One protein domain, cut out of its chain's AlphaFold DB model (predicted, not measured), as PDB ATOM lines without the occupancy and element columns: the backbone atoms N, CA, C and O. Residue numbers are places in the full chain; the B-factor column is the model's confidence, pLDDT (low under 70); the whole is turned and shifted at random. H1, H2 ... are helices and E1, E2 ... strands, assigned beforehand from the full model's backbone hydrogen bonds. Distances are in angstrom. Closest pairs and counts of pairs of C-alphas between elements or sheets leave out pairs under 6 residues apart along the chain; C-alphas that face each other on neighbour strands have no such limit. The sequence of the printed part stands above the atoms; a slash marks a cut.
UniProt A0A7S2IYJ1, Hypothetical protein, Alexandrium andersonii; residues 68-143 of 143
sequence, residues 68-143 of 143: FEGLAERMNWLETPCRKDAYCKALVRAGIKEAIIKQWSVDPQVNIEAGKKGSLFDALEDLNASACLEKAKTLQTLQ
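AT A GLANCE: This is residues 68 to 143 of the 143 residues of the protein "Hypothetical protein" of Alexandrium andersonii (UniProt A0A7S2IYJ1). Crossed helices make an elongated body, with H1 and H2 toward one end, the two-stranded hairpin E1 and E2 at the other, and H3 and H5 nearer the middle. The longest helix, H5, reaches from H2 to E1, and short H4 follows straight on from the hairpin. The 76 printed residues hold, in order, H1, H2, H3, E1, E2, H4 and H5, mostly helix, with an antiparallel sheet E1 - E2. The whole is compact, with a radius of gyration of the C-alphas of 11.6 A and spans of 36 by 23 by 22 A.

IN THESE COORDINATES: H1, residues 68 to 77, begins at C-alpha (123.478, 99.972, 104.960) and is 14.3 A long. H2 is residues 86 to 93, 10.7 A, and H3 residues 98 to 104, 9.6 A. E1 is residues 109 to 113, 11.8 A, and E2 residues 116 to 119, 10.5 A. H4 is residues 120 to 124, 6.4 A. H5, residues 129 to 142, is 20.2 A long and ends at C-alpha (132.039, 89.455, 116.196).

HOW THE PARTS SIT: H1 and H2 only just touch, with 3 pairs of C-alphas within 8 A, the closest Leu 71 and Tyr 87 at 6.8 A, at a steep tilt of 59 degrees, opposite ways. H2 and H3 only just touch, with 3 such pairs, the closest Val 92 and Glu 98 at 6.5 A. E1 and E2 form a hairpin, with N 110 and O 118 2.9 A apart, within hydrogen-bond range. H5 only just touches H2, with 3 such pairs and its residues 129 to 133 alone, the closest C-alphas being Leu 91 and Leu 133 at 6.3 A. The closest C-alphas of E1 and H5 are Asn 111 and Leu 142, 5.8 A. H4 only just touches H5, with 3 such pairs and residues 132 to 136 of H5 alone, the closest C-alphas being Leu 124 and Cys 132 at 5.8 A. In H1, H2, H3, H4 and H5 every O i to N i+4 pair is within hydrogen-bond range.

THE WHOLE: The farthest C-alphas, Leu 78 and Gly 115, are 36.3 A apart. The printed part has no cut, no link is long, and no printed residue is under 70 in pLDDT.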
ATOM      1  N   PHE A  68     122.021 100.022 105.084       98.69
ATOM      2  CA  PHE A  68     123.478  99.972 104.960       98.69
ATOM      3  C   PHE A  68     123.919  99.911 103.496       98.69
ATOM      4  O   PHE A  68     124.799 100.670 103.090       98.69
ATOM      5  N   GLU A  69     123.269  99.085 102.680       98.50
ATOM      6  CA  GLU A  69     123.485  99.104 101.232       98.50
ATOM      7  C   GLU A  69     123.112 100.447 100.619       98.50
ATOM      8  O   GLU A  69     123.857 100.966  99.796       98.50
ATOM      9  N   GLY A  70     122.032 101.080 101.084       98.19
ATOM     10  CA  GLY A  70     121.667 102.418 100.632       98.19
ATOM     11  C   GLY A  70     122.768 103.441 100.904       98.19
ATOM     12  O   GLY A  70     123.025 104.310 100.074       98.19
ATOM     13  N   LEU A  71     123.468 103.336 102.037       98.50
ATOM     14  CA  LEU A  71     124.665 104.136 102.299       98.50
ATOM     15  C   LEU A  71     125.794 103.812 101.307       98.50
ATOM     16  O   LEU A  71     126.348 104.738 100.711       98.50
ATOM     17  N   ALA A  72     126.126 102.534 101.117       98.31
ATOM     18  CA  ALA A  72     127.183 102.113 100.194       98.31
ATOM     19  C   ALA A  72     126.913 102.606  98.758       98.31
ATOM     20  O   ALA A  72     127.795 103.162  98.100       98.31
ATOM     21  N   GLU A  73     125.670 102.499  98.302       97.56
ATOM     22  CA  GLU A  73     125.227 102.952  96.989       97.56
ATOM     23  C   GLU A  73     125.251 104.473  96.858       97.56
ATOM     24  O   GLU A  73     125.741 104.976  95.851       97.56
ATOM     25  N   ARG A  74     124.800 105.237  97.862       97.62
ATOM     26  CA  ARG A  74     124.915 106.708  97.832       97.62
ATOM     27  C   ARG A  74     126.373 107.169  97.825       97.62
ATOM     28  O   ARG A  74     126.701 108.145  97.150       97.62
ATOM     29  N   MET A  75     127.259 106.466  98.533       96.62
ATOM     30  CA  MET A  75     128.700 106.727  98.485       96.62
ATOM     31  C   MET A  75     129.287 106.448  97.097       96.62
ATOM     32  O   MET A  75     130.141 107.208  96.647       96.62
ATOM     33  N   ASN A  76     128.828 105.391  96.423       95.12
ATOM     34  CA  ASN A  76     129.336 104.973  95.117       95.12
ATOM     35  C   ASN A  76     128.760 105.794  93.949       95.12
ATOM     36  O   ASN A  76     129.506 106.305  93.123       95.12
ATOM     37  N   TRP A  77     127.436 105.936  93.876       94.69
ATOM     38  CA  TRP A  77     126.733 106.531  92.734       94.69
ATOM     39  C   TRP A  77     126.598 108.049  92.814       94.69
ATOM     40  O   TRP A  77     126.562 108.712  91.782       94.69
ATOM     41  N   LEU A  78     126.495 108.601  94.028       93.81
ATOM     42  CA  LEU A  78     126.286 110.038  94.252       93.81
ATOM     43  C   LEU A  78     127.523 110.731  94.826       93.81
ATOM     44  O   LEU A  78     127.436 111.891  95.230       93.81
ATOM     45  N   GLU A  79     128.636 110.002  94.953       94.06
ATOM     46  CA  GLU A  79     129.892 110.462  95.562       94.06
ATOM     47  C   GLU A  79     129.688 111.140  96.931       94.06
ATOM     48  O   GLU A  79     130.464 112.002  97.356       94.06
ATOM     49  N   THR A  80     128.618 110.772  97.648       95.00
ATOM     50  CA  THR A  80     128.286 111.383  98.935       95.00
ATOM     51  C   THR A  80     129.216 110.797  99.987       95.00
ATOM     52  O   THR A  80     129.097 109.621 100.314       95.00
ATOM     53  N   PRO A  81     130.153 111.572 100.562       95.31
ATOM     54  CA  PRO A  81     131.067 111.015 101.548       95.31
ATOM     55  C   PRO A  81     130.301 110.649 102.824       95.31
ATOM     56  O   PRO A  81     129.409 111.395 103.228       95.31
ATOM     57  N   CYS A  82     130.719 109.583 103.518       94.75
ATOM     58  CA  CYS A  82     130.108 109.120 104.773       94.75
ATOM     59  C   CYS A  82     129.805 110.273 105.750       94.75
ATOM     60  O   CYS A  82     128.680 110.422 106.214       94.75
ATOM     61  N   ARG A  83     130.760 111.185 105.984       94.88
ATOM     62  CA  ARG A  83     130.562 112.349 106.873       94.88
ATOM     63  C   ARG A  83     129.393 113.278 106.506       94.88
ATOM     64  O   ARG A  83     129.012 114.114 107.322       94.88
ATOM     65  N   LYS A  84     128.876 113.224 105.275       96.38
ATOM     66  CA  LYS A  84     127.712 113.998 104.815       96.38
ATOM     67  C   LYS A  84     126.422 113.175 104.824       96.38
ATOM     68  O   LYS A  84     125.362 113.785 104.911       96.38
ATOM     69  N   ASP A  85     126.508 111.850 104.833       97.81
ATOM     70  CA  ASP A  85     125.364 110.941 104.860       97.81
ATOM     71  C   ASP A  85     124.744 110.830 106.266       97.81
ATOM     72  O   ASP A  85     125.450 110.742 107.275       97.81
ATOM     73  N   ALA A  86     123.412 110.863 106.352       96.88
ATOM     74  CA  ALA A  86     122.698 110.821 107.629       96.88
ATOM     75  C   ALA A  86     122.818 109.459 108.331       96.88
ATOM     76  O   ALA A  86     123.056 109.417 109.542       96.88
ATOM     77  N   TYR A  87     122.723 108.360 107.579       98.12
ATOM     78  CA  TYR A  87     122.820 107.011 108.123       98.12
ATOM     79  C   TYR A  87     124.256 106.690 108.544       98.12
ATOM     80  O   TYR A  87     124.476 106.176 109.641       98.12
ATOM     81  N   CYS A  88     125.261 107.114 107.768       98.31
ATOM     82  CA  CYS A  88     126.656 106.950 108.185       98.31
ATOM     83  C   CYS A  88     126.962 107.688 109.495       98.31
ATOM     84  O   CYS A  88     127.607 107.141 110.387       98.31
ATOM     85  N   LYS A  89     126.454 108.919 109.662       98.44
ATOM     86  CA  LYS A  89     126.579 109.654 110.933       98.44
ATOM     87  C   LYS A  89     125.946 108.893 112.098       98.44
ATOM     88  O   LYS A  89     126.492 108.946 113.198       98.44
ATOM     89  N   ALA A  90     124.818 108.216 111.884       98.31
ATOM     90  CA  ALA A  90     124.182 107.393 112.909       98.31
ATOM     91  C   ALA A  90     125.066 106.194 113.297       98.31
ATOM     92  O   ALA A  90     125.342 106.015 114.483       98.31
ATOM     93  N   LEU A  91     125.605 105.458 112.318       98.50
ATOM     94  CA  LEU A  91     126.543 104.349 112.547       98.50
ATOM     95  C   LEU A  91     127.795 104.808 113.318       98.50
ATOM     96  O   LEU A  91     128.196 104.178 114.297       98.50
ATOM     97  N   VAL A  92     128.378 105.948 112.933       98.25
ATOM     98  CA  VAL A  92     129.556 106.517 113.611       98.25
ATOM     99  C   VAL A  92     129.242 106.922 115.049       98.25
ATOM    100  O   VAL A  92     130.012 106.603 115.955       98.25
ATOM    101  N   ARG A  93     128.099 107.576 115.298       97.88
ATOM    102  CA  ARG A  93     127.648 107.903 116.665       97.88
ATOM    103  C   ARG A  93     127.412 106.656 117.514       97.88
ATOM    104  O   ARG A  93     127.631 106.702 118.717       97.88
ATOM    105  N   ALA A  94     127.009 105.555 116.887       97.12
ATOM    106  CA  ALA A  94     126.828 104.263 117.536       97.12
ATOM    107  C   ALA A  94     128.146 103.503 117.801       97.12
ATOM    108  O   ALA A  94     128.117 102.403 118.351       97.12
ATOM    109  N   GLY A  95     129.299 104.081 117.441       96.88
ATOM    110  CA  GLY A  95     130.624 103.513 117.700       96.88
ATOM    111  C   GLY A  95     131.193 102.667 116.559       96.88
ATOM    112  O   GLY A  95     132.234 102.026 116.741       96.88
ATOM    113  N   ILE A  96     130.555 102.664 115.384       97.38
ATOM    114  CA  ILE A  96     131.077 101.974 114.202       97.38
ATOM    115  C   ILE A  96     132.063 102.890 113.484       97.38
ATOM    116  O   ILE A  96     131.735 104.001 113.071       97.38
ATOM    117  N   LYS A  97     133.310 102.441 113.339       94.19
ATOM    118  CA  LYS A  97     134.363 103.260 112.724       94.19
ATOM    119  C   LYS A  97     134.086 103.445 111.231       94.19
ATOM    120  O   LYS A  97     133.821 102.472 110.536       94.19
ATOM    121  N   GLU A  98     134.283 104.655 110.704       95.00
ATOM    122  CA  GLU A  98     134.128 104.944 109.263       95.00
ATOM    123  C   GLU A  98     134.983 104.020 108.374       95.00
ATOM    124  O   GLU A  98     134.549 103.611 107.300       95.00
ATOM    125  N   ALA A  99     136.168 103.610 108.842       95.31
ATOM    126  CA  ALA A  99     137.006 102.637 108.140       95.31
ATOM    127  C   ALA A  99     136.339 101.254 107.997       95.31
ATOM    128  O   ALA A  99     136.448 100.641 106.936       95.31
ATOM    129  N   ILE A 100     135.624 100.793 109.032       96.38
ATOM    130  CA  ILE A 100     134.850  99.543 108.996       96.38
ATOM    131  C   ILE A 100     133.688  99.706 108.022       96.38
ATOM    132  O   ILE A 100     133.536  98.881 107.133       96.38
ATOM    133  N   ILE A 101     132.941 100.813 108.108       97.56
ATOM    134  CA  ILE A 101     131.823 101.107 107.195       97.56
ATOM    135  C   ILE A 101     132.284 101.055 105.733       97.56
ATOM    136  O   ILE A 101     131.645 100.422 104.894       97.56
ATOM    137  N   LYS A 102     133.435 101.665 105.427       96.44
ATOM    138  CA  LYS A 102     134.018 101.649 104.081       96.44
ATOM    139  C   LYS A 102     134.434 100.245 103.636       96.44
ATOM    140  O   LYS A 102     134.178  99.884 102.494       96.44
ATOM    141  N   GLN A 103     135.060  99.457 104.511       97.25
ATOM    142  CA  GLN A 103     135.409  98.058 104.223       97.25
ATOM    143  C   GLN A 103     134.160  97.211 103.951       97.25
ATOM    144  O   GLN A 103     134.173  96.321 103.112       97.25
ATOM    145  N   TRP A 104     133.090  97.496 104.677       98.12
ATOM    146  CA  TRP A 104     131.806  96.819 104.609       98.12
ATOM    147  C   TRP A 104     130.973  97.206 103.380       98.12
ATOM    148  O   TRP A 104     130.144  96.428 102.935       98.12
ATOM    149  N   SER A 105     131.244  98.358 102.766       97.50
ATOM    150  CA  SER A 105     130.505  98.869 101.597       97.50
ATOM    151  C   SER A 105     130.726  98.079 100.294       97.50
ATOM    152  O   SER A 105     130.164  98.447  99.269       97.50
ATOM    153  N   VAL A 106     131.553  97.030 100.309       97.19
ATOM    154  CA  VAL A 106     131.828  96.150  99.153       97.19
ATOM    155  C   VAL A 106     131.364  94.710  99.391       97.19
ATOM    156  O   VAL A 106     131.887  93.788  98.776       97.19
ATOM    157  N   ASP A 107     130.434  94.531 100.327       98.25
ATOM    158  CA  ASP A 107     129.891  93.242 100.758       98.25
ATOM    159  C   ASP A 107     130.941  92.163 101.122       98.25
ATOM    160  O   ASP A 107     131.039  91.106 100.489       98.25
ATOM    161  N   PRO A 108     131.800  92.405 102.128       98.19
ATOM    162  CA  PRO A 108     132.782  91.415 102.540       98.19
ATOM    163  C   PRO A 108     132.135  90.235 103.273       98.19
ATOM    164  O   PRO A 108     131.099  90.355 103.920       98.19
ATOM    165  N   GLN A 109     132.847  89.107 103.288       98.19
ATOM    166  CA  GLN A 109     132.527  87.997 104.182       98.19
ATOM    167  C   GLN A 109     132.926  88.343 105.625       98.19
ATOM    168  O   GLN A 109     134.118  88.475 105.928       98.19
ATOM    169  N   VAL A 110     131.944  88.454 106.518       97.50
ATOM    170  CA  VAL A 110     132.117  88.810 107.937       97.50
ATOM    171  C   VAL A 110     131.703  87.660 108.847       97.50
ATOM    172  O   VAL A 110     130.951  86.777 108.437       97.50
ATOM    173  N   ASN A 111     132.179  87.652 110.093       97.44
ATOM    174  CA  ASN A 111     131.647  86.732 111.102       97.44
ATOM    175  C   ASN A 111     130.203  87.150 111.429       97.44
ATOM    176  O   ASN A 111     129.993  88.228 111.988       97.44
ATOM    177  N   ILE A 112     129.224  86.320 111.066       96.25
ATOM    178  CA  ILE A 112     127.796  86.573 111.325       96.25
ATOM    179  C   ILE A 112     127.321  85.884 112.606       96.25
ATOM    180  O   ILE A 112     126.401  86.364 113.267       96.25
ATOM    181  N   GLU A 113     127.982  84.783 112.971       92.25
ATOM    182  CA  GLU A 113     127.773  83.991 114.185       92.25
ATOM    183  C   GLU A 113     129.105  83.308 114.565       92.25
ATOM    184  O   GLU A 113     130.067  83.308 113.789       92.25
ATOM    185  N   ALA A 114     129.185  82.697 115.751       89.06
ATOM    186  CA  ALA A 114     130.395  82.003 116.192       89.06
ATOM    187  C   ALA A 114     130.775  80.865 115.223       89.06
ATOM    188  O   ALA A 114     130.032  79.902 115.050       89.06
ATOM    189  N   GLY A 115     131.946  80.982 114.587       90.44
ATOM    190  CA  GLY A 115     132.449  79.992 113.628       90.44
ATOM    191  C   GLY A 115     131.779  80.024 112.249       90.44
ATOM    192  O   GLY A 115     132.069  79.154 111.429       90.44
ATOM    193  N   LYS A 116     130.920  81.013 111.966       96.19
ATOM    194  CA  LYS A 116     130.185  81.124 110.700       96.19
ATOM    195  C   LYS A 116     130.419  82.483 110.049       96.19
ATOM    196  O   LYS A 116     130.174  83.529 110.653       96.19
ATOM    197  N   LYS A 117     130.855  82.448 108.789       97.69
ATOM    198  CA  LYS A 117     130.975  83.628 107.930       97.69
ATOM    199  C   LYS A 117     129.839  83.697 106.917       97.69
ATOM    200  O   LYS A 117     129.310  82.658 106.526       97.69
ATOM    201  N   GLY A 118     129.489  84.910 106.512       97.94
ATOM    202  CA  GLY A 118     128.510  85.175 105.461       97.94
ATOM    203  C   GLY A 118     128.681  86.572 104.877       97.94
ATOM    204  O   GLY A 118     129.501  87.351 105.370       97.94
ATOM    205  N   SER A 119     127.907  86.864 103.829       98.50
ATOM    206  CA  SER A 119     127.790  88.211 103.263       98.50
ATOM    207  C   SER A 119     127.307  89.186 104.337       98.50
ATOM    208  O   SER A 119     126.478  88.847 105.191       98.50
ATOM    209  N   LEU A 120     127.872  90.391 104.326       98.50
ATOM    210  CA  LEU A 120     127.419  91.457 105.200       98.50
ATOM    211  C   LEU A 120     126.040  91.948 104.760       98.50
ATOM    212  O   LEU A 120     125.196  92.211 105.613       98.50
ATOM    213  N   PHE A 121     125.842  92.110 103.455       98.56
ATOM    214  CA  PHE A 121     124.598  92.616 102.891       98.56
ATOM    215  C   PHE A 121     123.454  91.650 103.188       98.56
ATOM    216  O   PHE A 121     122.468  92.076 103.781       98.56
ATOM    217  N   ASP A 122     123.656  90.346 102.978       98.31
ATOM    218  CA  ASP A 122     122.679  89.313 103.355       98.31
ATOM    219  C   ASP A 122     122.342  89.365 104.857       98.31
ATOM    220  O   ASP A 122     121.199  89.178 105.267       98.31
ATOM    221  N   ALA A 123     123.329  89.641 105.718       98.19
ATOM    222  CA  ALA A 123     123.118  89.709 107.165       98.19
ATOM    223  C   ALA A 123     122.341  90.957 107.631       98.19
ATOM    224  O   ALA A 123     121.931  91.013 108.799       98.19
ATOM    225  N   LEU A 124     122.193  91.957 106.758       98.50
ATOM    226  CA  LEU A 124     121.529  93.235 107.018       98.50
ATOM    227  C   LEU A 124     120.279  93.455 106.149       98.50
ATOM    228  O   LEU A 124     119.610  94.475 106.330       98.50
ATOM    229  N   GLU A 125     119.985  92.533 105.232       98.25
ATOM    230  CA  GLU A 125     118.880  92.599 104.276       98.25
ATOM    231  C   GLU A 125     117.521  92.753 104.979       98.25
ATOM    232  O   GLU A 125     117.295  92.199 106.057       98.25
ATOM    233  N   ASP A 126     116.629  93.553 104.383       98.00
ATOM    234  CA  ASP A 126     115.243  93.802 104.823       98.00
ATOM    235  C   ASP A 126     115.072  94.428 106.218       98.00
ATOM    236  O   ASP A 126     113.954  94.725 106.652       98.00
ATOM    237  N   LEU A 127     116.170  94.730 106.914       98.62
ATOM    238  CA  LEU A 127     116.126  95.394 108.207       98.62
ATOM    239  C   LEU A 127     115.781  96.882 108.070       98.62
ATOM    240  O   LEU A 127     116.382  97.620 107.291       98.62
ATOM    241  N   ASN A 128     114.890  97.353 108.941       98.62
ATOM    242  CA  ASN A 128     114.660  98.781 109.175       98.62
ATOM    243  C   ASN A 128     115.938  99.490 109.662       98.62
ATOM    244  O   ASN A 128     116.832  98.847 110.212       98.62
ATOM    245  N   ALA A 129     116.026 100.814 109.514       98.31
ATOM    246  CA  ALA A 129     117.217 101.603 109.844       98.31
ATOM    247  C   ALA A 129     117.694 101.388 111.287       98.31
ATOM    248  O   ALA A 129     118.887 101.159 111.501       98.31
ATOM    249  N   SER A 130     116.787 101.378 112.266       98.38
ATOM    250  CA  SER A 130     117.162 101.136 113.667       98.38
ATOM    251  C   SER A 130     117.675  99.709 113.897       98.38
ATOM    252  O   SER A 130     118.708  99.510 114.538       98.38
ATOM    253  N   ALA A 131     116.995  98.702 113.338       98.69
ATOM    254  CA  ALA A 131     117.376  97.294 113.485       98.69
ATOM    255  C   ALA A 131     118.685  96.966 112.746       98.69
ATOM    256  O   ALA A 131     119.539  96.252 113.274       98.69
ATOM    257  N   CYS A 132     118.866  97.529 111.552       98.75
ATOM    258  CA  CYS A 132     120.070  97.415 110.739       98.75
ATOM    259  C   CYS A 132     121.282  98.002 111.479       98.75
ATOM    260  O   CYS A 132     122.335  97.366 111.543       98.75
ATOM    261  N   LEU A 133     121.123  99.167 112.118       98.75
ATOM    262  CA  LEU A 133     122.166  99.787 112.936       98.75
ATOM    263  C   LEU A 133     122.552  98.906 114.131       98.75
ATOM    264  O   LEU A 133     123.740  98.687 114.374       98.75
ATOM    265  N   GLU A 134     121.574  98.376 114.867       98.56
ATOM    266  CA  GLU A 134     121.855  97.503 116.013       98.56
ATOM    267  C   GLU A 134     122.527  96.196 115.586       98.56
ATOM    268  O   GLU A 134     123.527  95.788 116.184       98.56
ATOM    269  N   LYS A 135     122.074  95.589 114.484       98.31
ATOM    270  CA  LYS A 135     122.719  94.406 113.908       98.31
ATOM    271  C   LYS A 135     124.157  94.700 113.476       98.31
ATOM    272  O   LYS A 135     125.047  93.908 113.783       98.31
ATOM    273  N   ALA A 136     124.415  95.846 112.846       98.25
ATOM    274  CA  ALA A 136     125.758  96.269 112.454       98.25
ATOM    275  C   ALA A 136     126.701  96.414 113.666       98.25
ATOM    276  O   ALA A 136     127.859  95.994 113.598       98.25
ATOM    277  N   LYS A 137     126.213  96.926 114.806       97.75
ATOM    278  CA  LYS A 137     126.992  96.961 116.059       97.75
ATOM    279  C   LYS A 137     127.335  95.557 116.538       97.75
ATOM    280  O   LYS A 137     128.487  95.302 116.881       97.75
ATOM    281  N   THR A 138     126.366  94.639 116.544       96.75
ATOM    282  CA  THR A 138     126.613  93.240 116.919       96.75
ATOM    283  C   THR A 138     127.656  92.606 116.008       96.75
ATOM    284  O   THR A 138     128.625  92.040 116.508       96.75
ATOM    285  N   LEU A 139     127.526  92.759 114.688       96.75
ATOM    286  CA  LEU A 139     128.503  92.236 113.733       96.75
ATOM    287  C   LEU A 139     129.901  92.797 114.005       96.75
ATOM    288  O   LEU A 139     130.852  92.026 114.009       96.75
ATOM    289  N   GLN A 140     130.046  94.084 114.333       94.81
ATOM    290  CA  GLN A 140     131.351  94.658 114.674       94.81
ATOM    291  C   GLN A 140     132.000  93.952 115.874       94.81
ATOM    292  O   GLN A 140     133.213  93.778 115.879       94.81
ATOM    293  N   THR A 141     131.221  93.535 116.876       94.25
ATOM    294  CA  THR A 141     131.759  92.813 118.047       94.25
ATOM    295  C   THR A 141     132.169  91.371 117.755       94.25
ATOM    296  O   THR A 141     132.881  90.771 118.555       94.25
ATOM    297  N   LEU A 142     131.717  90.814 116.629       94.00
ATOM    298  CA  LEU A 142     132.039  89.455 116.196       94.00
ATOM    299  C   LEU A 142     133.276  89.388 115.291       94.00
ATOM    300  O   LEU A 142     133.714  88.282 114.972       94.00
ATOM    301  N   GLN A 143     133.801  90.532 114.838       90.25
ATOM    302  CA  GLN A 143     134.997  90.588 113.986       90.25
ATOM    303  C   GLN A 143     136.272  90.503 114.820       90.25
ATOM    304  O   GLN A 143     137.162  89.730 114.402       90.25
TER     305      GLN A 143